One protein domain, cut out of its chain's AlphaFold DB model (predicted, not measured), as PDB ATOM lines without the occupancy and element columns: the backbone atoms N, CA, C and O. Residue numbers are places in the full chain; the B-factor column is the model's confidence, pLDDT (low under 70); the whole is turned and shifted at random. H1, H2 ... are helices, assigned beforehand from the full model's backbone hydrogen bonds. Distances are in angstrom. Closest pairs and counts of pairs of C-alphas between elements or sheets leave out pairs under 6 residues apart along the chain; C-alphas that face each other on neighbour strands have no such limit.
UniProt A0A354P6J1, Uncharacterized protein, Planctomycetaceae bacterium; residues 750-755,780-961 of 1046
ATOM      1  N   VAL A 750     176.565 309.577 258.868       87.12
ATOM      2  CA  VAL A 750     175.833 310.660 258.183       87.12
ATOM      3  C   VAL A 750     174.899 311.338 259.189       87.12
ATOM      4  O   VAL A 750     174.932 312.556 259.336       87.12
ATOM      5  N   GLY A 751     174.145 310.534 259.942       87.56
ATOM      6  CA  GLY A 751     173.293 310.961 261.051       87.56
ATOM      7  C   GLY A 751     171.874 310.396 260.952       87.56
ATOM      8  O   GLY A 751     171.433 309.919 259.907       87.56
ATOM      9  N   SER A 752     171.142 310.442 262.062       86.62
ATOM     10  CA  SER A 752     169.704 310.166 262.123       86.62
ATOM     11  C   SER A 752     169.130 310.683 263.437       86.62
ATOM     12  O   SER A 752     169.738 310.506 264.489       86.62
ATOM     13  N   ARG A 753     167.929 311.268 263.403       84.88
ATOM     14  CA  ARG A 753     167.211 311.716 264.610       84.88
ATOM     15  C   ARG A 753     166.181 310.693 265.130       84.88
ATOM     16  O   ARG A 753     165.568 310.947 266.158       84.88
ATOM     17  N   VAL A 754     165.974 309.561 264.433       79.31
ATOM     18  CA  VAL A 754     164.844 308.635 264.700       79.31
ATOM     19  C   VAL A 754     165.126 307.126 264.572       79.31
ATOM     20  O   VAL A 754     164.373 306.335 265.131       79.31
ATOM     21  N   ALA A 755     166.172 306.682 263.860       68.44
ATOM     22  CA  ALA A 755     166.251 305.299 263.343       68.44
ATOM     23  C   ALA A 755     166.380 304.157 264.386       68.44
ATOM     24  O   ALA A 755     166.265 302.979 264.032       68.44
ATOM     25  N   SER A 780     185.104 302.532 250.902       80.94
ATOM     26  CA  SER A 780     186.433 302.931 251.376       80.94
ATOM     27  C   SER A 780     186.551 302.936 252.901       80.94
ATOM     28  O   SER A 780     187.655 302.755 253.416       80.94
ATOM     29  N   ALA A 781     185.457 303.123 253.649       80.94
ATOM     30  CA  ALA A 781     185.439 302.928 255.100       80.94
ATOM     31  C   ALA A 781     185.660 301.450 255.464       80.94
ATOM     32  O   ALA A 781     186.634 301.135 256.145       80.94
ATOM     33  N   LEU A 782     184.841 300.529 254.940       81.12
ATOM     34  CA  LEU A 782     184.980 299.087 255.200       81.12
ATOM     35  C   LEU A 782     186.343 298.527 254.766       81.12
ATOM     36  O   LEU A 782     186.849 297.597 255.387       81.12
ATOM     37  N   ARG A 783     186.969 299.108 253.736       81.31
ATOM     38  CA  ARG A 783     188.316 298.734 253.277       81.31
ATOM     39  C   ARG A 783     189.471 299.335 254.099       81.31
ATOM     40  O   ARG A 783     190.622 299.007 253.816       81.31
ATOM     41  N   ARG A 784     189.185 300.184 255.097       73.69
ATOM     42  CA  ARG A 784     190.146 300.702 256.097       73.69
ATOM     43  C   ARG A 784     190.007 300.048 257.478       73.69
ATOM     44  O   ARG A 784     190.925 300.170 258.282       73.69
ATOM     45  N   LEU A 785     188.886 299.382 257.759       72.94
ATOM     46  CA  LEU A 785     188.640 298.681 259.023       72.94
ATOM     47  C   LEU A 785     189.313 297.294 259.049       72.94
ATOM     48  O   LEU A 785     189.504 296.678 257.994       72.94
ATOM     49  N   PRO A 786     189.664 296.766 260.238       70.19
ATOM     50  CA  PRO A 786     190.194 295.415 260.369       70.19
ATOM     51  C   PRO A 786     189.125 294.365 260.044       70.19
ATOM     52  O   PRO A 786     187.956 294.482 260.417       70.19
ATOM     53  N   ARG A 787     189.540 293.289 259.371       71.19
ATOM     54  CA  ARG A 787     188.658 292.181 258.985       71.19
ATOM     55  C   ARG A 787     188.382 291.269 260.178       71.19
ATOM     56  O   ARG A 787     189.146 290.353 260.446       71.19
ATOM     57  N   HIS A 788     187.272 291.528 260.863       70.69
ATOM     58  CA  HIS A 788     186.807 290.776 262.031       70.69
ATOM     59  C   HIS A 788     185.628 289.826 261.732       70.69
ATOM     60  O   HIS A 788     184.898 289.433 262.636       70.69
ATOM     61  N   ALA A 789     185.409 289.454 260.469       67.25
ATOM     62  CA  ALA A 789     184.398 288.476 260.064       67.25
ATOM     63  C   ALA A 789     184.824 287.758 258.774       67.25
ATOM     64  O   ALA A 789     185.550 288.328 257.956       67.25
ATOM     65  N   VAL A 790     184.332 286.529 258.579       64.81
ATOM     66  CA  VAL A 790     184.524 285.752 257.342       64.81
ATOM     67  C   VAL A 790     183.919 286.511 256.155       64.81
ATOM     68  O   VAL A 790     182.770 286.951 256.217       64.81
ATOM     69  N   GLU A 791     184.668 286.649 255.059       62.16
ATOM     70  CA  GLU A 791     184.210 287.341 253.844       62.16
ATOM     71  C   GLU A 791     183.339 286.432 252.952       62.16
ATOM     72  O   GLU A 791     183.653 286.175 251.790       62.16
ATOM     73  N   ASP A 792     182.222 285.937 253.495       66.69
ATOM     74  CA  ASP A 792     181.208 285.237 252.701       66.69
ATOM     75  C   ASP A 792     180.414 286.236 251.842       66.69
ATOM     76  O   ASP A 792     179.450 286.863 252.287       66.69
ATOM     77  N   ARG A 793     180.826 286.368 250.577       72.62
ATOM     78  CA  ARG A 793     180.147 287.197 249.571       72.62
ATOM     79  C   ARG A 793     178.918 286.531 248.936       72.62
ATOM     80  O   ARG A 793     178.299 287.141 248.071       72.62
ATOM     81  N   SER A 794     178.543 285.308 249.328       69.12
ATOM     82  CA  SER A 794     177.317 284.661 248.824       69.12
ATOM     83  C   SER A 794     176.042 285.215 249.474       69.12
ATOM     84  O   SER A 794     174.974 285.173 248.867       69.12
ATOM     85  N   GLN A 795     176.160 285.792 250.677       70.25
ATOM     86  CA  GLN A 795     175.043 286.343 251.460       70.25
ATOM     87  C   GLN A 795     175.075 287.878 251.573       70.25
ATOM     88  O   GLN A 795     174.254 288.470 252.278       70.25
ATOM     89  N   ASP A 796     175.997 288.557 250.878       79.62
ATOM     90  CA  ASP A 796     176.163 290.009 251.022       79.62
ATOM     91  C   ASP A 796     175.083 290.845 250.296       79.62
ATOM     92  O   ASP A 796     174.964 292.049 250.524       79.62
ATOM     93  N   GLY A 797     174.232 290.205 249.491       84.19
ATOM     94  CA  GLY A 797     173.097 290.835 248.814       84.19
ATOM     95  C   GLY A 797     173.444 291.656 247.573       84.19
ATOM     96  O   GLY A 797     172.554 292.323 247.045       84.19
ATOM     97  N   LEU A 798     174.691 291.611 247.097       90.69
ATOM     98  CA  LEU A 798     175.103 292.163 245.806       90.69
ATOM     99  C   LEU A 798     175.804 291.061 244.985       90.69
ATOM    100  O   LEU A 798     176.540 290.240 245.531       90.69
ATOM    101  N   PRO A 799     175.576 290.977 243.666       87.56
ATOM    102  CA  PRO A 799     176.024 289.832 242.891       87.56
ATOM    103  C   PRO A 799     177.546 289.878 242.711       87.56
ATOM    104  O   PRO A 799     178.109 290.861 242.226       87.56
ATOM    105  N   SER A 800     178.222 288.792 243.093       85.50
ATOM    106  CA  SER A 800     179.680 288.677 242.994       85.50
ATOM    107  C   SER A 800     180.128 288.301 241.581       85.50
ATOM    108  O   SER A 800     180.591 287.192 241.326       85.50
ATOM    109  N   LEU A 801     179.948 289.250 240.663       84.25
ATOM    110  CA  LEU A 801     180.302 289.149 239.249       84.25
ATOM    111  C   LEU A 801     181.757 289.563 239.004       84.25
ATOM    112  O   LEU A 801     182.295 290.423 239.703       84.25
ATOM    113  N   GLU A 802     182.364 288.965 237.986       74.31
ATOM    114  CA  GLU A 802     183.636 289.405 237.409       74.31
ATOM    115  C   GLU A 802     183.436 290.786 236.743       74.31
ATOM    116  O   GLU A 802     182.366 291.059 236.195       74.31
ATOM    117  N   ASP A 803     184.421 291.681 236.859       76.81
ATOM    118  CA  ASP A 803     184.426 293.051 236.317       76.81
ATOM    119  C   ASP A 803     183.358 294.063 236.833       76.81
ATOM    120  O   ASP A 803     183.275 295.170 236.295       76.81
ATOM    121  N   GLU A 804     182.570 293.771 237.888       86.50
ATOM    122  CA  GLU A 804     181.619 294.761 238.472       86.50
ATOM    123  C   GLU A 804     181.181 294.571 239.951       86.50
ATOM    124  O   GLU A 804     180.220 295.196 240.411       86.50
ATOM    125  N   SER A 805     181.866 293.732 240.725       87.81
ATOM    126  CA  SER A 805     181.588 293.436 242.140       87.81
ATOM    127  C   SER A 805     181.801 294.628 243.097       87.81
ATOM    128  O   SER A 805     180.926 294.989 243.891       87.81
ATOM    129  N   GLU A 806     182.994 295.215 243.094       88.56
ATOM    130  CA  GLU A 806     183.414 296.331 243.942       88.56
ATOM    131  C   GLU A 806     182.719 297.627 243.510       88.56
ATOM    132  O   GLU A 806     182.277 298.393 244.366       88.56
ATOM    133  N   LEU A 807     182.527 297.835 242.202       87.50
ATOM    134  CA  LEU A 807     181.755 298.939 241.632       87.50
ATOM    135  C   LEU A 807     180.316 298.942 242.162       87.50
ATOM    136  O   LEU A 807     179.836 299.980 242.619       87.50
ATOM    137  N   ARG A 808     179.629 297.789 242.161       91.31
ATOM    138  CA  ARG A 808     178.274 297.668 242.732       91.31
ATOM    139  C   ARG A 808     178.247 298.015 244.224       91.31
ATOM    140  O   ARG A 808     177.306 298.670 244.667       91.31
ATOM    141  N   ARG A 809     179.282 297.642 244.988       91.50
ATOM    142  CA  ARG A 809     179.414 297.983 246.419       91.50
ATOM    143  C   ARG A 809     179.678 299.478 246.644       91.50
ATOM    144  O   ARG A 809     179.024 300.070 247.498       91.50
ATOM    145  N   PHE A 810     180.549 300.107 245.855       90.25
ATOM    146  CA  PHE A 810     180.779 301.559 245.882       90.25
ATOM    147  C   PHE A 810     179.497 302.350 245.561       90.25
ATOM    148  O   PHE A 810     179.071 303.193 246.350       90.25
ATOM    149  N   LEU A 811     178.822 302.023 244.454       89.44
ATOM    150  CA  LEU A 811     177.592 302.704 244.032       89.44
ATOM    151  C   LEU A 811     176.441 302.512 245.034       89.44
ATOM    152  O   LEU A 811     175.690 303.450 245.304       89.44
ATOM    153  N   ALA A 812     176.320 301.320 245.632       92.25
ATOM    154  CA  ALA A 812     175.348 301.072 246.693       92.25
ATOM    155  C   ALA A 812     175.663 301.895 247.953       92.25
ATOM    156  O   ALA A 812     174.755 302.492 248.531       92.25
ATOM    157  N   ALA A 813     176.935 301.979 248.360       91.62
ATOM    158  CA  ALA A 813     177.343 302.768 249.520       91.62
ATOM    159  C   ALA A 813     177.064 304.271 249.334       91.62
ATOM    160  O   ALA A 813     176.514 304.899 250.242       91.62
ATOM    161  N   GLN A 814     177.356 304.822 248.149       88.88
ATOM    162  CA  GLN A 814     177.012 306.203 247.790       88.88
ATOM    163  C   GLN A 814     175.494 306.441 247.879       88.88
ATOM    164  O   GLN A 814     175.055 307.370 248.556       88.88
ATOM    165  N   ALA A 815     174.681 305.571 247.271       90.69
ATOM    166  CA  ALA A 815     173.223 305.712 247.265       90.69
ATOM    167  C   ALA A 815     172.594 305.648 248.673       90.69
ATOM    168  O   ALA A 815     171.670 306.404 248.975       90.69
ATOM    169  N   ILE A 816     173.102 304.782 249.558       92.06
ATOM    170  CA  ILE A 816     172.611 304.662 250.944       92.06
ATOM    171  C   ILE A 816     172.992 305.900 251.772       92.06
ATOM    172  O   ILE A 816     172.167 306.391 252.543       92.06
ATOM    173  N   ALA A 817     174.196 306.450 251.580       88.69
ATOM    174  CA  ALA A 817     174.611 307.689 252.240       88.69
ATOM    175  C   ALA A 817     173.754 308.894 251.806       88.69
ATOM    176  O   ALA A 817     173.344 309.686 252.653       88.69
ATOM    177  N   ILE A 818     173.410 308.994 250.514       86.44
ATOM    178  CA  ILE A 818     172.488 310.019 249.990       86.44
ATOM    179  C   ILE A 818     171.096 309.882 250.623       86.44
ATOM    180  O   ILE A 818     170.527 310.884 251.054       86.44
ATOM    181  N   ARG A 819     170.558 308.656 250.731       89.88
ATOM    182  CA  ARG A 819     169.267 308.412 251.398       89.88
ATOM    183  C   ARG A 819     169.285 308.898 252.847       89.88
ATOM    184  O   ARG A 819     168.390 309.640 253.236       89.88
ATOM    185  N   ALA A 820     170.304 308.519 253.618       89.94
ATOM    186  CA  ALA A 820     170.418 308.898 255.027       89.94
ATOM    187  C   ALA A 820     170.546 310.417 255.223       89.94
ATOM    188  O   ALA A 820     169.876 310.978 256.089       89.94
ATOM    189  N   ALA A 821     171.334 311.095 254.380       85.88
ATOM    190  CA  ALA A 821     171.444 312.553 254.389       85.88
ATOM    191  C   ALA A 821     170.079 313.220 254.156       85.88
ATOM    192  O   ALA A 821     169.660 314.092 254.911       85.88
ATOM    193  N   ILE A 822     169.334 312.753 253.153       85.00
ATOM    194  CA  ILE A 822     168.028 313.314 252.789       85.00
ATOM    195  C   ILE A 822     166.961 313.032 253.857       85.00
ATOM    196  O   ILE A 822     166.149 313.911 254.152       85.00
ATOM    197  N   GLN A 823     166.992 311.855 254.486       86.88
ATOM    198  CA  GLN A 823     166.169 311.539 255.658       86.88
ATOM    199  C   GLN A 823     166.487 312.469 256.840       86.88
ATOM    200  O   GLN A 823     165.567 312.950 257.503       86.88
ATOM    201  N   LEU A 824     167.767 312.771 257.085       87.00
ATOM    202  CA  LEU A 824     168.199 313.683 258.144       87.00
ATOM    203  C   LEU A 824     167.750 315.128 257.874       87.00
ATOM    204  O   LEU A 824     167.106 315.721 258.739       87.00
ATOM    205  N   THR A 825     167.991 315.672 256.674       83.88
ATOM    206  CA  THR A 825     167.502 317.002 256.257       83.88
ATOM    207  C   THR A 825     165.974 317.100 256.365       83.88
ATOM    208  O   THR A 825     165.446 318.081 256.894       83.88
ATOM    209  N   ALA A 826     165.240 316.071 255.928       83.19
ATOM    210  CA  ALA A 826     163.781 316.038 256.029       83.19
ATOM    211  C   ALA A 826     163.296 316.003 257.488       83.19
ATOM    212  O   ALA A 826     162.385 316.752 257.844       83.19
ATOM    213  N   GLN A 827     163.922 315.199 258.354       85.00
ATOM    214  CA  GLN A 827     163.570 315.152 259.776       85.00
ATOM    215  C   GLN A 827     163.904 316.467 260.490       85.00
ATOM    216  O   GLN A 827     163.094 316.943 261.279       85.00
ATOM    217  N   ARG A 828     165.029 317.116 260.158       84.88
ATOM    218  CA  ARG A 828     165.371 318.460 260.660       84.88
ATOM    219  C   ARG A 828     164.303 319.494 260.308       84.88
ATOM    220  O   ARG A 828     163.907 320.289 261.159       84.88
ATOM    221  N   ARG A 829     163.767 319.454 259.078       82.56
ATOM    222  CA  ARG A 829     162.619 320.295 258.704       82.56
ATOM    223  C   ARG A 829     161.392 319.977 259.552       82.56
ATOM    224  O   ARG A 829     160.768 320.912 260.049       82.56
ATOM    225  N   ILE A 830     161.034 318.701 259.692       79.75
ATOM    226  CA  ILE A 830     159.855 318.267 260.456       79.75
ATOM    227  C   ILE A 830     159.947 318.777 261.898       79.75
ATOM    228  O   ILE A 830     159.031 319.456 262.358       79.75
ATOM    229  N   ASP A 831     161.080 318.544 262.559       80.81
ATOM    230  CA  ASP A 831     161.336 318.966 263.936       80.81
ATOM    231  C   ASP A 831     161.321 320.499 264.080       80.81
ATOM    232  O   ASP A 831     160.774 321.009 265.051       80.81
ATOM    233  N   SER A 832     161.820 321.249 263.086       78.94
ATOM    234  CA  SER A 832     161.767 322.726 263.073       78.94
ATOM    235  C   SER A 832     160.351 323.324 262.983       78.94
ATOM    236  O   SER A 832     160.196 324.541 263.075       78.94
ATOM    237  N   GLN A 833     159.321 322.501 262.752       75.69
ATOM    238  CA  GLN A 833     157.912 322.917 262.750       75.69
ATOM    239  C   GLN A 833     157.128 322.423 263.977       75.69
ATOM    240  O   GLN A 833     155.925 322.671 264.054       75.69
ATOM    241  N   LEU A 834     157.772 321.726 264.918       71.12
ATOM    242  CA  LEU A 834     157.145 321.292 266.164       71.12
ATOM    243  C   LEU A 834     157.377 322.346 267.253       71.12
ATOM    244  O   LEU A 834     158.503 322.555 267.700       71.12
ATOM    245  N   GLU A 835     156.299 322.988 267.708       54.62
ATOM    246  CA  GLU A 835     156.322 323.855 268.891       54.62
ATOM    247  C   GLU A 835     156.584 323.003 270.146       54.62
ATOM    248  O   GLU A 835     155.668 322.417 270.722       54.62
ATOM    249  N   SER A 836     157.853 322.899 270.549       51.62
ATOM    250  CA  SER A 836     158.277 322.171 271.749       51.62
ATOM    251  C   SER A 836     158.705 323.147 272.853       51.62
ATOM    252  O   SER A 836     159.578 323.979 272.600       51.62
ATOM    253  N   PRO A 837     158.138 323.072 274.072       40.81
ATOM    254  CA  PRO A 837     158.474 323.998 275.156       40.81
ATOM    255  C   PRO A 837     159.869 323.768 275.773       40.81
ATOM    256  O   PRO A 837     160.426 324.700 276.344       40.81
ATOM    257  N   ASP A 838     160.469 322.581 275.611       44.38
ATOM    258  CA  ASP A 838     161.802 322.218 276.142       44.38
ATOM    259  C   ASP A 838     162.947 322.447 275.124       44.38
ATOM    260  O   ASP A 838     163.900 321.671 275.011       44.38
ATOM    261  N   ALA A 839     162.865 323.518 274.330       47.19
ATOM    262  CA  ALA A 839     163.737 323.770 273.174       47.19
ATOM    263  C   ALA A 839     165.179 324.248 273.501       47.19
ATOM    264  O   ALA A 839     165.716 325.106 272.802       47.19
ATOM    265  N   SER A 840     165.826 323.716 274.546       50.50
ATOM    266  CA  SER A 840     167.134 324.200 275.032       50.50
ATOM    267  C   SER A 840     168.365 323.465 274.480       50.50
ATOM    268  O   SER A 840     169.379 324.114 274.239       50.50
ATOM    269  N   LEU A 841     168.313 322.137 274.276       47.91
ATOM    270  CA  LEU A 841     169.513 321.336 273.949       47.91
ATOM    271  C   LEU A 841     169.394 320.357 272.766       47.91
ATOM    272  O   LEU A 841     170.428 319.897 272.281       47.91
ATOM    273  N   THR A 842     168.200 320.063 272.237       52.94
ATOM    274  CA  THR A 842     167.996 319.092 271.125       52.94
ATOM    275  C   THR A 842     167.139 319.612 269.959       52.94
ATOM    276  O   THR A 842     166.919 318.890 268.976       52.94
ATOM    277  N   ALA A 843     166.675 320.865 270.039       60.25
ATOM    278  CA  ALA A 843     165.878 321.514 268.999       60.25
ATOM    279  C   ALA A 843     166.595 321.505 267.635       60.25
ATOM    280  O   ALA A 843     167.820 321.631 267.566       60.25
ATOM    281  N   SER A 844     165.829 321.344 266.552       64.88
ATOM    282  CA  SER A 844     166.367 321.375 265.189       64.88
ATOM    283  C   SER A 844     166.260 322.775 264.599       64.88
ATOM    284  O   SER A 844     165.162 323.316 264.466       64.88
ATOM    285  N   VAL A 845     167.393 323.331 264.178       71.88
ATOM    286  CA  VAL A 845     167.441 324.572 263.400       71.88
ATOM    287  C   VAL A 845     167.040 324.274 261.949       71.88
ATOM    288  O   VAL A 845     167.266 323.175 261.440       71.88
ATOM    289  N   TRP A 846     166.418 325.244 261.272       73.38
ATOM    290  CA  TRP A 846     166.156 325.169 259.836       73.38
ATOM    291  C   TRP A 846     166.323 326.543 259.156       73.38
ATOM    292  O   TRP A 846     165.752 327.522 259.642       73.38
ATOM    293  N   PRO A 847     167.021 326.633 258.005       75.56
ATOM    294  CA  PRO A 847     167.805 325.569 257.372       75.56
ATOM    295  C   PRO A 847     169.052 325.223 258.196       75.56
ATOM    296  O   PRO A 847     169.715 326.113 258.722       75.56
ATOM    297  N   GLU A 848     169.378 323.935 258.289       78.81
ATOM    298  CA  GLU A 848     170.594 323.470 258.961       78.81
ATOM    299  C   GLU A 848     171.806 323.653 258.036       78.81
ATOM    300  O   GLU A 848     171.817 323.159 256.907       78.81
ATOM    301  N   LEU A 849     172.827 324.381 258.493       77.25
ATOM    302  CA  LEU A 849     173.956 324.786 257.651       77.25
ATOM    303  C   LEU A 849     174.967 323.652 257.401       77.25
ATOM    304  O   LEU A 849     175.708 323.722 256.423       77.25
ATOM    305  N   ALA A 850     174.977 322.589 258.213       76.69
ATOM    306  CA  ALA A 850     175.816 321.408 257.989       76.69
ATOM    307  C   ALA A 850     175.469 320.631 256.705       76.69
ATOM    308  O   ALA A 850     176.330 319.932 256.175       76.69
ATOM    309  N   ASP A 851     174.245 320.778 256.181       73.88
ATOM    310  CA  ASP A 851     173.845 320.145 254.917       73.88
ATOM    311  C   ASP A 851     174.481 320.829 253.689       73.88
ATOM    312  O   ASP A 851     174.541 320.236 252.614       73.88
ATOM    313  N   PHE A 852     174.970 322.064 253.831       69.75
ATOM    314  CA  PHE A 852     175.489 322.901 252.746       69.75
ATOM    315  C   PHE A 852     176.983 322.615 252.488       69.75
ATOM    316  O   PHE A 852     177.675 322.013 253.311       69.75
ATOM    317  N   ASP A 853     177.539 323.100 251.367       64.88
ATOM    318  CA  ASP A 853     179.002 323.187 251.260       64.88
ATOM    319  C   ASP A 853     179.489 324.175 252.330       64.88
ATOM    320  O   ASP A 853     179.173 325.361 252.244       64.88
ATOM    321  N   CYS A 854     180.225 323.720 253.351       62.19
ATOM    322  CA  CYS A 854     180.609 324.555 254.507       62.19
ATOM    323  C   CYS A 854     181.343 325.837 254.079       62.19
ATOM    324  O   CYS A 854     181.304 326.876 254.733       62.19
ATOM    325  N   PHE A 855     181.997 325.776 252.924       55.44
ATOM    326  CA  PHE A 855     182.736 326.873 252.334       55.44
ATOM    327  C   PHE A 855     181.831 328.007 251.817       55.44
ATOM    328  O   PHE A 855     182.342 329.101 251.580       55.44
ATOM    329  N   ALA A 856     180.510 327.789 251.671       53.16
ATOM    330  CA  ALA A 856     179.538 328.702 251.038       53.16
ATOM    331  C   ALA A 856     179.452 330.079 251.702       53.16
ATOM    332  O   ALA A 856     179.015 331.044 251.079       53.16
ATOM    333  N   CYS A 857     179.878 330.169 252.960       52.19
ATOM    334  CA  CYS A 857     180.036 331.426 253.688       52.19
ATOM    335  C   CYS A 857     181.462 331.613 254.247       52.19
ATOM    336  O   CYS A 857     181.830 332.713 254.652       52.19
ATOM    337  N   HIS A 858     182.292 330.562 254.252       52.34
ATOM    338  CA  HIS A 858     183.584 330.524 254.940       52.34
ATOM    339  C   HIS A 858     184.778 330.548 253.969       52.34
ATOM    340  O   HIS A 858     185.497 329.565 253.789       52.34
ATOM    341  N   HIS A 859     185.045 331.717 253.377       46.19
ATOM    342  CA  HIS A 859     186.104 331.927 252.371       46.19
ATOM    343  C   HIS A 859     187.566 331.811 252.878       46.19
ATOM    344  O   HIS A 859     188.490 331.981 252.075       46.19
ATOM    345  N   HIS A 860     187.777 331.588 254.183       44.53
ATOM    346  CA  HIS A 860     189.060 331.764 254.892       44.53
ATOM    347  C   HIS A 860     189.419 330.655 255.899       44.53
ATOM    348  O   HIS A 860     190.331 330.827 256.706       44.53
ATOM    349  N   LEU A 861     188.727 329.515 255.870       43.34
ATOM    350  CA  LEU A 861     189.179 328.331 256.609       43.34
ATOM    351  C   LEU A 861     190.578 327.880 256.102       43.34
ATOM    352  O   LEU A 861     190.997 328.259 255.006       43.34
ATOM    353  N   LYS A 862     191.276 327.017 256.852       36.53
ATOM    354  CA  LYS A 862     192.526 326.336 256.439       36.53
ATOM    355  C   LYS A 862     192.386 324.815 256.585       36.53
ATOM    356  O   LYS A 862     191.819 324.379 257.583       36.53
ATOM    357  N   ILE A 863     192.806 323.995 255.607       40.06
ATOM    358  CA  ILE A 863     192.476 322.548 255.615       40.06
ATOM    359  C   ILE A 863     193.149 321.792 256.760       40.06
ATOM    360  O   ILE A 863     192.622 320.769 257.201       40.06
ATOM    361  N   THR A 864     194.210 322.366 257.324       34.06
ATOM    362  CA  THR A 864     194.742 321.993 258.638       34.06
ATOM    363  C   THR A 864     193.673 321.879 259.742       34.06
ATOM    364  O   THR A 864     193.891 321.136 260.692       34.06
ATOM    365  N   ASN A 865     192.499 322.518 259.587       43.78
ATOM    366  CA  ASN A 865     191.238 322.227 260.290       43.78
ATOM    367  C   ASN A 865     189.982 322.346 259.360       43.78
ATOM    368  O   ASN A 865     189.019 323.007 259.730       43.78
ATOM    369  N   PHE A 866     189.984 321.689 258.180       38.03
ATOM    370  CA  PHE A 866     188.915 321.637 257.133       38.03
ATOM    371  C   PHE A 866     188.515 322.967 256.441       38.03
ATOM    372  O   PHE A 866     188.040 323.888 257.094       38.03
ATOM    373  N   ALA A 867     188.645 323.084 255.099       30.94
ATOM    374  CA  ALA A 867     188.552 324.395 254.421       30.94
ATOM    375  C   ALA A 867     188.473 324.489 252.877       30.94
ATOM    376  O   ALA A 867     188.923 323.578 252.195       30.94
ATOM    377  N   VAL A 868     188.081 325.698 252.410       31.36
ATOM    378  CA  VAL A 868     188.261 326.310 251.061       31.36
ATOM    379  C   VAL A 868     187.551 325.578 249.899       31.36
ATOM    380  O   VAL A 868     187.670 324.370 249.776       31.36
ATOM    381  N   ARG A 869     186.837 326.191 248.934       26.84
ATOM    382  CA  ARG A 869     186.165 327.502 248.699       26.84
ATOM    383  C   ARG A 869     185.156 327.278 247.544       26.84
ATOM    384  O   ARG A 869     185.535 326.581 246.603       26.84
ATOM    385  N   PRO A 870     183.955 327.889 247.496       30.91
ATOM    386  CA  PRO A 870     182.946 327.443 246.540       30.91
ATOM    387  C   PRO A 870     182.441 328.497 245.551       30.91
ATOM    388  O   PRO A 870     182.669 329.702 245.647       30.91
ATOM    389  N   SER A 871     181.651 327.960 244.632       29.31
ATOM    390  CA  SER A 871     180.630 328.612 243.819       29.31
ATOM    391  C   SER A 871     179.737 329.575 244.596       29.31
ATOM    392  O   SER A 871     179.135 329.205 245.604       29.31
ATOM    393  N   TYR A 872     179.466 330.720 243.968       29.39
ATOM    394  CA  TYR A 872     178.109 331.258 243.964       29.39
ATOM    395  C   TYR A 872     177.221 330.279 243.181       29.39
ATOM    396  O   TYR A 872     177.380 330.120 241.974       29.39
ATOM    397  N   GLY A 873     176.327 329.577 243.874       30.97
ATOM    398  CA  GLY A 873     175.456 328.553 243.299       30.97
ATOM    399  C   GLY A 873     174.440 328.057 244.326       30.97
ATOM    400  O   GLY A 873     174.626 328.243 245.529       30.97
ATOM    401  N   HIS A 874     173.336 327.469 243.863       28.95
ATOM    402  CA  HIS A 874     172.268 327.011 244.756       28.95
ATOM    403  C   HIS A 874     172.725 325.818 245.622       28.95
ATOM    404  O   HIS A 874     173.485 324.974 245.145       28.95
ATOM    405  N   PRO A 875     172.287 325.739 246.892       34.62
ATOM    406  CA  PRO A 875     172.788 324.746 247.835       34.62
ATOM    407  C   PRO A 875     172.300 323.332 247.504       34.62
ATOM    408  O   PRO A 875     171.159 323.137 247.087       34.62
ATOM    409  N   LEU A 876     173.157 322.345 247.763       39.06
ATOM    410  CA  LEU A 876     172.850 320.917 247.692       39.06
ATOM    411  C   LEU A 876     173.096 320.279 249.068       39.06
ATOM    412  O   LEU A 876     174.160 320.548 249.624       39.06
ATOM    413  N   PRO A 877     172.201 319.410 249.580       45.69
ATOM    414  CA  PRO A 877     172.502 318.553 250.725       45.69
ATOM    415  C   PRO A 877     173.702 317.647 250.420       45.69
ATOM    416  O   PRO A 877     173.675 316.908 249.435       45.69
ATOM    417  N   HIS A 878     174.749 317.707 251.246       57.12
ATOM    418  CA  HIS A 878     175.992 316.933 251.114       57.12
ATOM    419  C   HIS A 878     176.557 316.891 249.669       57.12
ATOM    420  O   HIS A 878     176.555 315.829 249.036       57.12
ATOM    421  N   PRO A 879     177.116 318.003 249.143       55.81
ATOM    422  CA  PRO A 879     177.578 318.099 247.750       55.81
ATOM    423  C   PRO A 879     178.592 317.023 247.332       55.81
ATOM    424  O   PRO A 879     178.623 316.633 246.168       55.81
ATOM    425  N   SER A 880     179.373 316.495 248.284       60.44
ATOM    426  CA  SER A 880     180.247 315.337 248.066       60.44
ATOM    427  C   SER A 880     179.480 314.098 247.607       60.44
ATOM    428  O   SER A 880     179.859 313.470 246.629       60.44
ATOM    429  N   LEU A 881     178.383 313.755 248.287       64.12
ATOM    430  CA  LEU A 881     177.667 312.503 248.045       64.12
ATOM    431  C   LEU A 881     176.927 312.523 246.703       64.12
ATOM    432  O   LEU A 881     176.883 311.502 246.022       64.12
ATOM    433  N   LEU A 882     176.391 313.680 246.305       68.25
ATOM    434  CA  LEU A 882     175.679 313.860 245.034       68.25
ATOM    435  C   LEU A 882     176.605 313.967 243.806       68.25
ATOM    436  O   LEU A 882     176.105 313.898 242.681       68.25
ATOM    437  N   ALA A 883     177.925 314.108 243.989       65.00
ATOM    438  CA  ALA A 883     178.890 314.191 242.892       65.00
ATOM    439  C   ALA A 883     178.843 312.936 241.997       65.00
ATOM    440  O   ALA A 883     178.815 311.807 242.489       65.00
ATOM    441  N   GLU A 884     178.775 313.146 240.678       68.06
ATOM    442  CA  GLU A 884     178.495 312.150 239.620       68.06
ATOM    443  C   GLU A 884     177.184 311.342 239.746       68.06
ATOM    444  O   GLU A 884     176.725 310.781 238.749       68.06
ATOM    445  N   PHE A 885     176.552 311.265 240.921       77.19
ATOM    446  CA  PHE A 885     175.473 310.313 241.203       77.19
ATOM    447  C   PHE A 885     174.251 310.493 240.300       77.19
ATOM    448  O   PHE A 885     173.698 309.513 239.808       77.19
ATOM    449  N   ILE A 886     173.831 311.734 240.058       71.69
ATOM    450  CA  ILE A 886     172.641 312.020 239.245       71.69
ATOM    451  C   ILE A 886     172.919 311.738 237.759       71.69
ATOM    452  O   ILE A 886     172.116 311.091 237.089       71.69
ATOM    453  N   GLU A 887     174.074 312.181 237.264       66.25
ATOM    454  CA  GLU A 887     174.459 312.138 235.845       66.25
ATOM    455  C   GLU A 887     174.920 310.748 235.383       66.25
ATOM    456  O   GLU A 887     174.607 310.333 234.269       66.25
ATOM    457  N   HIS A 888     175.645 310.016 236.234       67.19
ATOM    458  CA  HIS A 888     176.303 308.749 235.887       67.19
ATOM    459  C   HIS A 888     175.825 307.549 236.719       67.19
ATOM    460  O   HIS A 888     176.084 306.405 236.338       67.19
ATOM    461  N   GLY A 889     175.159 307.783 237.855       73.56
ATOM    462  CA  GLY A 889     174.536 306.744 238.676       73.56
ATOM    463  C   GLY A 889     173.079 306.509 238.272       73.56
ATOM    464  O   GLY A 889     172.752 305.478 237.688       73.56
ATOM    465  N   LEU A 890     172.208 307.480 238.554       77.19
ATOM    466  CA  LEU A 890     170.756 307.386 238.356       77.19
ATOM    467  C   LEU A 890     170.319 307.349 236.893       77.19
ATOM    468  O   LEU A 890     169.290 306.742 236.600       77.19
ATOM    469  N   ALA A 891     171.103 307.921 235.974       70.25
ATOM    470  CA  ALA A 891     170.849 307.829 234.534       70.25
ATOM    471  C   ALA A 891     170.680 306.378 234.042       70.25
ATOM    472  O   ALA A 891     169.991 306.149 233.049       70.25
ATOM    473  N   TYR A 892     171.218 305.396 234.779       72.88
ATOM    474  CA  TYR A 892     170.982 303.974 234.538       72.88
ATOM    475  C   TYR A 892     169.492 303.573 234.593       72.88
ATOM    476  O   TYR A 892     169.054 302.749 233.791       72.88
ATOM    477  N   LEU A 893     168.714 304.112 235.543       81.12
ATOM    478  CA  LEU A 893     167.281 303.794 235.686       81.12
ATOM    479  C   LEU A 893     166.442 304.410 234.560       81.12
ATOM    480  O   LEU A 893     165.409 303.858 234.184       81.12
ATOM    481  N   GLY A 894     166.907 305.533 234.012       82.50
ATOM    482  CA  GLY A 894     166.319 306.224 232.871       82.50
ATOM    483  C   GLY A 894     166.092 307.721 233.128       82.50
ATOM    484  O   GLY A 894     166.123 308.175 234.276       82.50
ATOM    485  N   PRO A 895     165.829 308.515 232.071       83.12
ATOM    486  CA  PRO A 895     165.679 309.969 232.190       83.12
ATOM    487  C   PRO A 895     164.551 310.411 233.134       83.12
ATOM    488  O   PRO A 895     164.665 311.449 233.781       83.12
ATOM    489  N   SER A 896     163.481 309.619 233.256       85.19
ATOM    490  CA  SER A 896     162.354 309.891 234.155       85.19
ATOM    491  C   SER A 896     162.763 309.924 235.629       85.19
ATOM    492  O   SER A 896     162.377 310.850 236.338       85.19
ATOM    493  N   ASP A 897     163.585 308.972 236.080       87.50
ATOM    494  CA  ASP A 897     164.053 308.911 237.471       87.50
ATOM    495  C   ASP A 897     165.105 309.997 237.764       87.50
ATOM    496  O   ASP A 897     165.137 310.535 238.869       87.50
ATOM    497  N   VAL A 898     165.891 310.417 236.762       83.94
ATOM    498  CA  VAL A 898     166.778 311.593 236.863       83.94
ATOM    499  C   VAL A 898     165.978 312.893 237.012       83.94
ATOM    500  O   VAL A 898     166.307 313.728 237.858       83.94
ATOM    501  N   VAL A 899     164.907 313.080 236.232       85.50
ATOM    502  CA  VAL A 899     164.024 314.257 236.339       85.50
ATOM    503  C   VAL A 899     163.259 314.255 237.668       85.50
ATOM    504  O   VAL A 899     163.185 315.290 238.332       85.50
ATOM    505  N   ALA A 900     162.740 313.100 238.095       86.94
ATOM    506  CA  ALA A 900     162.042 312.952 239.370       86.94
ATOM    507  C   ALA A 900     162.964 313.232 240.569       86.94
ATOM    508  O   ALA A 900     162.596 314.020 241.441       86.94
ATOM    509  N   MET A 901     164.187 312.681 240.571       85.12
ATOM    510  CA  MET A 901     165.197 312.954 241.599       85.12
ATOM    511  C   MET A 901     165.517 314.447 241.686       85.12
ATOM    512  O   MET A 901     165.489 315.007 242.778       85.12
ATOM    513  N   ASN A 902     165.793 315.114 240.558       83.88
ATOM    514  CA  ASN A 902     166.105 316.545 240.571       83.88
ATOM    515  C   ASN A 902     164.943 317.376 241.133       83.88
ATOM    516  O   ASN A 902     165.160 318.164 242.047       83.88
ATOM    517  N   LYS A 903     163.706 317.123 240.686       84.81
ATOM    518  CA  LYS A 903     162.500 317.802 241.188       84.81
ATOM    519  C   LYS A 903     162.274 317.589 242.693       84.81
ATOM    520  O   LYS A 903     161.885 318.520 243.404       84.81
ATOM    521  N   ALA A 904     162.501 316.375 243.189       83.62
ATOM    522  CA  ALA A 904     162.374 316.069 244.610       83.62
ATOM    523  C   ALA A 904     163.495 316.729 245.432       83.62
ATOM    524  O   ALA A 904     163.217 317.339 246.464       83.62
ATOM    525  N   LEU A 905     164.739 316.712 244.936       79.31
ATOM    526  CA  LEU A 905     165.852 317.441 245.543       79.31
ATOM    527  C   LEU A 905     165.576 318.949 245.574       79.31
ATOM    528  O   LEU A 905     165.739 319.548 246.629       79.31
ATOM    529  N   ASP A 906     165.090 319.561 244.493       77.25
ATOM    530  CA  ASP A 906     164.697 320.980 244.467       77.25
ATOM    531  C   ASP A 906     163.637 321.319 245.521       77.25
ATOM    532  O   ASP A 906     163.728 322.352 246.184       77.25
ATOM    533  N   THR A 907     162.689 320.411 245.763       77.69
ATOM    534  CA  THR A 907     161.685 320.560 246.831       77.69
ATOM    535  C   THR A 907     162.322 320.566 248.231       77.69
ATOM    536  O   THR A 907     161.837 321.260 249.122       77.69
ATOM    537  N   ILE A 908     163.429 319.844 248.431       72.44
ATOM    538  CA  ILE A 908     164.176 319.774 249.702       72.44
ATOM    539  C   ILE A 908     165.193 320.928 249.841       72.44
ATOM    540  O   ILE A 908     165.428 321.408 250.948       72.44
ATOM    541  N   ARG A 909     165.764 321.425 248.731       65.25
ATOM    542  CA  ARG A 909     166.723 322.555 248.684       65.25
ATOM    543  C   ARG A 909     166.095 323.902 249.080       65.25
ATOM    544  O   ARG A 909     166.809 324.837 249.453       65.25
ATOM    545  N   LEU A 910     164.774 324.048 248.955       57.72
ATOM    546  CA  LEU A 910     164.068 325.318 249.142       57.72
ATOM    547  C   LEU A 910     163.844 325.658 250.629       57.72
ATOM    548  O   LEU A 910     163.121 324.980 251.356       57.72
ATOM    549  N   ARG A 911     164.400 326.799 251.062       55.25
ATOM    550  CA  ARG A 911     164.444 327.251 252.471       55.25
ATOM    551  C   ARG A 911     163.088 327.356 253.196       55.25
ATOM    552  O   ARG A 911     163.087 327.359 254.421       55.25
ATOM    553  N   ALA A 912     161.963 327.466 252.487       52.28
ATOM    554  CA  ALA A 912     160.661 327.859 253.051       52.28
ATOM    555  C   ALA A 912     159.516 326.843 252.823       52.28
ATOM    556  O   ALA A 912     158.346 327.217 252.842       52.28
ATOM    557  N   VAL A 913     159.826 325.569 252.568       61.31
ATOM    558  CA  VAL A 913     158.828 324.573 252.131       61.31
ATOM    559  C   VAL A 913     157.976 324.000 253.281       61.31
ATOM    560  O   VAL A 913     158.446 323.826 254.409       61.31
ATOM    561  N   ASP A 914     156.701 323.720 252.982       72.44
ATOM    562  CA  ASP A 914     155.715 323.052 253.852       72.44
ATOM    563  C   ASP A 914     156.053 321.549 253.998       72.44
ATOM    564  O   ASP A 914     156.343 320.867 253.010       72.44
ATOM    565  N   ILE A 915     155.963 321.006 255.218       75.12
ATOM    566  CA  ILE A 915     156.052 319.565 255.525       75.12
ATOM    567  C   ILE A 915     155.224 318.669 254.576       75.12
ATOM    568  O   ILE A 915     155.646 317.551 254.266       75.12
ATOM    569  N   LYS A 916     154.088 319.160 254.059       80.62
ATOM    570  CA  LYS A 916     153.231 318.478 253.067       80.62
ATOM    571  C   LYS A 916     153.895 318.255 251.706       80.62
ATOM    572  O   LYS A 916     153.435 317.396 250.964       80.62
ATOM    573  N   GLN A 917     154.931 319.019 251.361       81.56
ATOM    574  CA  GLN A 917     155.691 318.875 250.112       81.56
ATOM    575  C   GLN A 917     156.999 318.106 250.339       81.56
ATOM    576  O   GLN A 917     157.366 317.267 249.517       81.56
ATOM    577  N   ILE A 918     157.663 318.327 251.481       81.06
ATOM    578  CA  ILE A 918     158.906 317.616 251.820       81.06
ATOM    579  C   ILE A 918     158.668 316.121 252.061       81.06
ATOM    580  O   ILE A 918     159.436 315.322 251.541       81.06
ATOM    581  N   LYS A 919     157.578 315.706 252.730       84.19
ATOM    582  CA  LYS A 919     157.287 314.269 252.917       84.19
ATOM    583  C   LYS A 919     157.156 313.499 251.583       84.19
ATOM    584  O   LYS A 919     157.879 312.517 251.421       84.19
ATOM    585  N   PRO A 920     156.337 313.929 250.597       88.88
ATOM    586  CA  PRO A 920     156.320 313.315 249.265       88.88
ATOM    587  C   PRO A 920     157.666 313.352 248.527       88.88
ATOM    588  O   PRO A 920     158.001 312.389 247.841       88.88
ATOM    589  N   ALA A 921     158.451 314.428 248.668       86.94
ATOM    590  CA  ALA A 921     159.774 314.512 248.050       86.94
ATOM    591  C   ALA A 921     160.752 313.478 248.635       86.94
ATOM    592  O   ALA A 921     161.427 312.784 247.877       86.94
ATOM    593  N   THR A 922     160.781 313.311 249.962       88.19
ATOM    594  CA  THR A 922     161.583 312.276 250.635       88.19
ATOM    595  C   THR A 922     161.177 310.875 250.181       88.19
ATOM    596  O   THR A 922     162.044 310.119 249.752       88.19
ATOM    597  N   VAL A 923     159.876 310.554 250.177       90.69
ATOM    598  CA  VAL A 923     159.369 309.242 249.723       90.69
ATOM    599  C   VAL A 923     159.748 308.972 248.263       90.69
ATOM    600  O   VAL A 923     160.270 307.905 247.953       90.69
ATOM    601  N   SER A 924     159.586 309.951 247.367       90.94
ATOM    602  CA  SER A 924     159.964 309.800 245.954       90.94
ATOM    603  C   SER A 924     161.458 309.486 245.773       90.94
ATOM    604  O   SER A 924     161.824 308.666 244.932       90.94
ATOM    605  N   ILE A 925     162.329 310.080 246.594       88.88
ATOM    606  CA  ILE A 925     163.772 309.802 246.588       88.88
ATOM    607  C   ILE A 925     164.082 308.418 247.168       88.88
ATOM    608  O   ILE A 925     164.912 307.699 246.606       88.88
ATOM    609  N   GLU A 926     163.414 308.016 248.250       91.19
ATOM    610  CA  GLU A 926     163.544 306.673 248.827       91.19
ATOM    611  C   GLU A 926     163.128 305.581 247.834       91.19
ATOM    612  O   GLU A 926     163.835 304.582 247.704       91.19
ATOM    613  N   GLU A 927     162.052 305.794 247.073       93.38
ATOM    614  CA  GLU A 927     161.615 304.898 245.999       93.38
ATOM    615  C   GLU A 927     162.638 304.799 244.856       93.38
ATOM    616  O   GLU A 927     162.950 303.693 244.409       93.38
ATOM    617  N   ILE A 928     163.181 305.929 244.380       93.12
ATOM    618  CA  ILE A 928     164.194 305.951 243.308       93.12
ATOM    619  C   ILE A 928     165.477 305.245 243.773       93.12
ATOM    620  O   ILE A 928     166.023 304.407 243.053       93.12
ATOM    621  N   ILE A 929     165.938 305.512 244.999       92.88
ATOM    622  CA  ILE A 929     167.103 304.829 245.583       92.88
ATOM    623  C   ILE A 929     166.794 303.342 245.834       92.88
ATOM    624  O   ILE A 929     167.663 302.494 245.632       92.88
ATOM    625  N   GLY A 930     165.556 302.989 246.189       93.06
ATOM    626  CA  GLY A 930     165.083 301.607 246.289       93.06
ATOM    627  C   GLY A 930     165.149 300.860 244.953       93.06
ATOM    628  O   GLY A 930     165.694 299.754 244.897       93.06
ATOM    629  N   ARG A 931     164.687 301.482 243.855       93.06
ATOM    630  CA  ARG A 931     164.856 300.963 242.484       93.06
ATOM    631  C   ARG A 931     166.333 300.819 242.117       93.06
ATOM    632  O   ARG A 931     166.729 299.778 241.594       93.06
ATOM    633  N   TYR A 932     167.158 301.814 242.448       92.62
ATOM    634  CA  TYR A 932     168.596 301.800 242.172       92.62
ATOM    635  C   TYR A 932     169.316 300.648 242.882       92.62
ATOM    636  O   TYR A 932     170.007 299.859 242.239       92.62
ATOM    637  N   LEU A 933     169.096 300.482 244.190       93.06
ATOM    638  CA  LEU A 933     169.677 299.391 244.978       93.06
ATOM    639  C   LEU A 933     169.171 298.018 244.517       93.06
ATOM    640  O   LEU A 933     169.967 297.090 244.389       93.06
ATOM    641  N   SER A 934     167.882 297.898 244.180       92.38
ATOM    642  CA  SER A 934     167.321 296.669 243.596       92.38
ATOM    643  C   SER A 934     168.004 296.310 242.273       92.38
ATOM    644  O   SER A 934     168.316 295.146 242.023       92.38
ATOM    645  N   ARG A 935     168.326 297.309 241.443       90.38
ATOM    646  CA  ARG A 935     169.073 297.102 240.199       90.38
ATOM    647  C   ARG A 935     170.552 296.777 240.428       90.38
ATOM    648  O   ARG A 935     171.105 295.986 239.663       90.38
ATOM    649  N   LEU A 936     171.188 297.321 241.465       91.81
ATOM    650  CA  LEU A 936     172.547 296.933 241.863       91.81
ATOM    651  C   LEU A 936     172.610 295.524 242.481       91.81
ATOM    652  O   LEU A 936     173.673 294.907 242.431       91.81
ATOM    653  N   ALA A 937     171.494 294.985 242.984       91.44
ATOM    654  CA  ALA A 937     171.367 293.582 243.392       91.44
ATOM    655  C   ALA A 937     171.074 292.622 242.214       91.44
ATOM    656  O   ALA A 937     171.435 291.448 242.267       91.44
ATOM    657  N   ASP A 938     170.458 293.105 241.131       90.75
ATOM    658  CA  ASP A 938     170.122 292.310 239.941       90.75
ATOM    659  C   ASP A 938     171.389 291.803 239.204       90.75
ATOM    660  O   ASP A 938     172.206 292.626 238.766       90.75
ATOM    661  N   PRO A 939     171.569 290.476 239.023       87.62
ATOM    662  CA  PRO A 939     172.774 289.883 238.439       87.62
ATOM    663  C   PRO A 939     172.942 290.128 236.933       87.62
ATOM    664  O   PRO A 939     173.986 289.782 236.384       87.62
ATOM    665  N   ARG A 940     171.972 290.739 236.236       89.19
ATOM    666  CA  ARG A 940     172.179 291.206 234.856       89.19
ATOM    667  C   ARG A 940     173.321 292.234 234.840       89.19
ATOM    668  O   ARG A 940     173.239 293.187 235.628       89.19
ATOM    669  N   PRO A 941     174.338 292.102 233.965       84.88
ATOM    670  CA  PRO A 941     175.502 292.991 233.946       84.88
ATOM    671  C   PRO A 941     175.145 294.477 233.898       84.88
ATOM    672  O   PRO A 941     174.116 294.866 233.334       84.88
ATOM    673  N   LEU A 942     175.997 295.323 234.471       85.38
ATOM    674  CA  LEU A 942     175.885 296.773 234.323       85.38
ATOM    675  C   LEU A 942     176.168 297.197 232.870       85.38
ATOM    676  O   LEU A 942     176.865 296.502 232.122       85.38
ATOM    677  N   GLN A 943     175.625 298.355 232.481       81.06
ATOM    678  CA  GLN A 943     175.898 298.982 231.182       81.06
ATOM    679  C   GLN A 943     177.409 299.198 231.000       81.06
ATOM    680  O   GLN A 943     178.129 299.457 231.969       81.06
ATOM    681  N   VAL A 944     177.887 299.110 229.755       76.06
ATOM    682  CA  VAL A 944     179.312 299.291 229.415       76.06
ATOM    683  C   VAL A 944     179.788 300.677 229.861       76.06
ATOM    684  O   VAL A 944     180.875 300.822 230.409       76.06
ATOM    685  N   GLU A 945     178.910 301.668 229.740       72.12
ATOM    686  CA  GLU A 945     178.999 303.028 230.265       72.12
ATOM    687  C   GLU A 945     179.462 303.106 231.723       72.12
ATOM    688  O   GLU A 945     180.317 303.924 232.047       72.12
ATOM    689  N   MET A 946     178.923 302.259 232.604       73.19
ATOM    690  CA  MET A 946     179.234 302.307 234.037       73.19
ATOM    691  C   MET A 946     180.623 301.746 234.360       73.19
ATOM    692  O   MET A 946     181.199 302.129 235.379       73.19
ATOM    693  N   LYS A 947     181.118 300.850 233.493       73.38
ATOM    694  CA  LYS A 947     182.382 300.097 233.595       73.38
ATOM    695  C   LYS A 947     183.516 300.685 232.744       73.38
ATOM    696  O   LYS A 947     184.663 300.243 232.828       73.38
ATOM    697  N   SER A 948     183.199 301.668 231.905       65.94
ATOM    698  CA  SER A 948     184.147 302.324 231.011       65.94
ATOM    699  C   SER A 948     184.974 303.353 231.773       65.94
ATOM    700  O   SER A 948     184.491 304.437 232.089       65.94
ATOM    701  N   LEU A 949     186.254 303.047 231.996       57.78
ATOM    702  CA  LEU A 949     187.242 304.021 232.473       57.78
ATOM    703  C   LEU A 949     187.339 305.239 231.526       57.78
ATOM    704  O   LEU A 949     187.606 306.354 231.968       57.78
ATOM    705  N   ALA A 950     187.070 305.048 230.230       47.34
ATOM    706  CA  ALA A 950     187.284 306.045 229.184       47.34
ATOM    707  C   ALA A 950     186.219 307.158 229.087       47.34
ATOM    708  O   ALA A 950     186.480 308.157 228.422       47.34
ATOM    709  N   ARG A 951     185.035 307.030 229.713       49.03
ATOM    710  CA  ARG A 951     184.021 308.113 229.692       49.03
ATOM    711  C   ARG A 951     184.236 309.198 230.748       49.03
ATOM    712  O   ARG A 951     183.662 310.280 230.606       49.03
ATOM    713  N   PHE A 952     185.066 308.944 231.757       50.47
ATOM    714  CA  PHE A 952     185.407 309.943 232.766       50.47
ATOM    715  C   PHE A 952     186.312 311.012 232.159       50.47
ATOM    716  O   PHE A 952     187.531 310.864 232.069       50.47
ATOM    717  N   HIS A 953     185.675 312.094 231.723       43.38
ATOM    718  CA  HIS A 953     186.358 313.333 231.410       43.38
ATOM    719  C   HIS A 953     187.043 313.814 232.692       43.38
ATOM    720  O   HIS A 953     186.403 313.898 233.739       43.38
ATOM    721  N   SER A 954     188.335 314.143 232.610       44.03
ATOM    722  CA  SER A 954     188.998 314.910 233.671       44.03
ATOM    723  C   SER A 954     188.169 316.168 233.985       44.03
ATOM    724  O   SER A 954     187.580 316.730 233.054       44.03
ATOM    725  N   PRO A 955     188.165 316.685 235.229       43.31
ATOM    726  CA  PRO A 955     187.588 317.995 235.534       43.31
ATOM    727  C   PRO A 955     188.094 319.135 234.626       43.31
ATOM    728  O   PRO A 955     187.399 320.132 234.459       43.31
ATOM    729  N   ALA A 956     189.263 318.976 233.989       38.69
ATOM    730  CA  ALA A 956     189.807 319.900 232.988       38.69
ATOM    731  C   ALA A 956     189.145 319.820 231.590       38.69
ATOM    732  O   ALA A 956     189.353 320.708 230.768       38.69
ATOM    733  N   ALA A 957     188.380 318.761 231.294       34.91
ATOM    734  CA  ALA A 957     187.758 318.508 229.990       34.91
ATOM    735  C   ALA A 957     186.243 318.797 229.953       34.91
ATOM    736  O   ALA A 957     185.651 318.829 228.874       34.91
ATOM    737  N   ALA A 958     185.617 319.069 231.102       34.62
ATOM    738  CA  ALA A 958     184.378 319.838 231.122       34.62
ATOM    739  C   ALA A 958     184.728 321.313 230.830       34.62
ATOM    740  O   ALA A 958     185.627 321.851 231.480       34.62
ATOM    741  N   PRO A 959     184.061 322.001 229.883       29.69
ATOM    742  CA  PRO A 959     184.357 323.403 229.618       29.69
ATOM    743  C   PRO A 959     183.993 324.240 230.849       29.69
ATOM    744  O   PRO A 959     182.814 324.410 231.165       29.69
ATOM    745  N   LEU A 960     185.013 324.766 231.535       33.50
ATOM    746  CA  LEU A 960     184.872 325.625 232.712       33.50
ATOM    747  C   LEU A 960     184.264 326.982 232.326       33.50
ATOM    748  O   LEU A 960     184.943 328.008 232.260       33.50
ATOM    749  N   GLY A 961     182.952 326.994 232.089       28.41
ATOM    750  CA  GLY A 961     182.160 328.216 232.051       28.41
ATOM    751  C   GLY A 961     182.362 328.995 233.351       28.41
ATOM    752  O   GLY A 961     182.513 328.400 234.419       28.41
TER     753      GLY A 961
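Overview. This is residues 750 to 755 and 780 to 961 of the 1046 residues of an uncharacterized protein of Planctomycetaceae bacterium (UniProt A0A354P6J1). What is the shape? Two long helices, H1 and H5, lie side by side as a core, with H4 packed on H5, H3 folded back on H4 and small H2 on H1. Long loops trail from this core, and residues 782 to 792, 836 to 841 and 953 to 961 stick out. What makes it up? The printed part has 188 residues with six named helices, H1 to H6 in order, and no named strand; the class is all helix, though 81 residues, under half, are in them. It is only just compact, close to loose, with a radius of gyration of the C-alphas of 18.8 A and spans of 56 by 41 by 40 A.

Arrangement. What does the hub touch? H1, residues 805 to 831, touches H2, residues 879 to 882, with residues 814 to 818 alone, the closest C-alphas, of Ile 818 and Leu 881, being 6.1 A apart. With residues 811 to 815 alone it only just touches H3, residues 885 to 892, by 3 pairs of C-alphas within 8 A, the closest those of Leu 811 and Gly 889 at 7.4 A. It touches H5, residues 915 to 937, at a shallow tilt of 12 degrees, opposite ways, the closest C-alphas being those of Arg 808 and Leu 936, 5.8 A. Where are H4 and H6? H4, residues 895 to 909, forms helical hairpins with H3, closest C-alphas Leu 890 and Val 898 at 6.0 A, and with H5, Ala 904 and Ala 921 at 4.6 A. H6, residues 944 to 947, touches no helix but is near H3. Are the backbones bonded? Every O i to N i+4 pair is within hydrogen-bond range in H1 and H4, against 18 of 19 in H5 and 1 of 4 in H3, which has 1 of 5 O i to N i+3 pairs; H2 and H6 are too short for an i+4 pair.

Along the chain. Where do the helices begin and end? C-alpha 805 of H1 is at (181.588, 293.436, 242.140), and C-alpha 947 of H6 is at (182.382, 300.097, 233.595). How long are they? From first to last C-alpha H1 measures 39.2 A, H5 32.5 A and H4 20.8 A.

Size, cuts and confidence. Where is the cut? Residues 756 to 779 are not printed, and C-alphas 755 and 780 are 23.6 A apart. What is long or uncertain? The link from H1 to H2 is long, 47 residues; pLDDT is under 70 in 70 residues, among them 852 to 884 and 948 to 961.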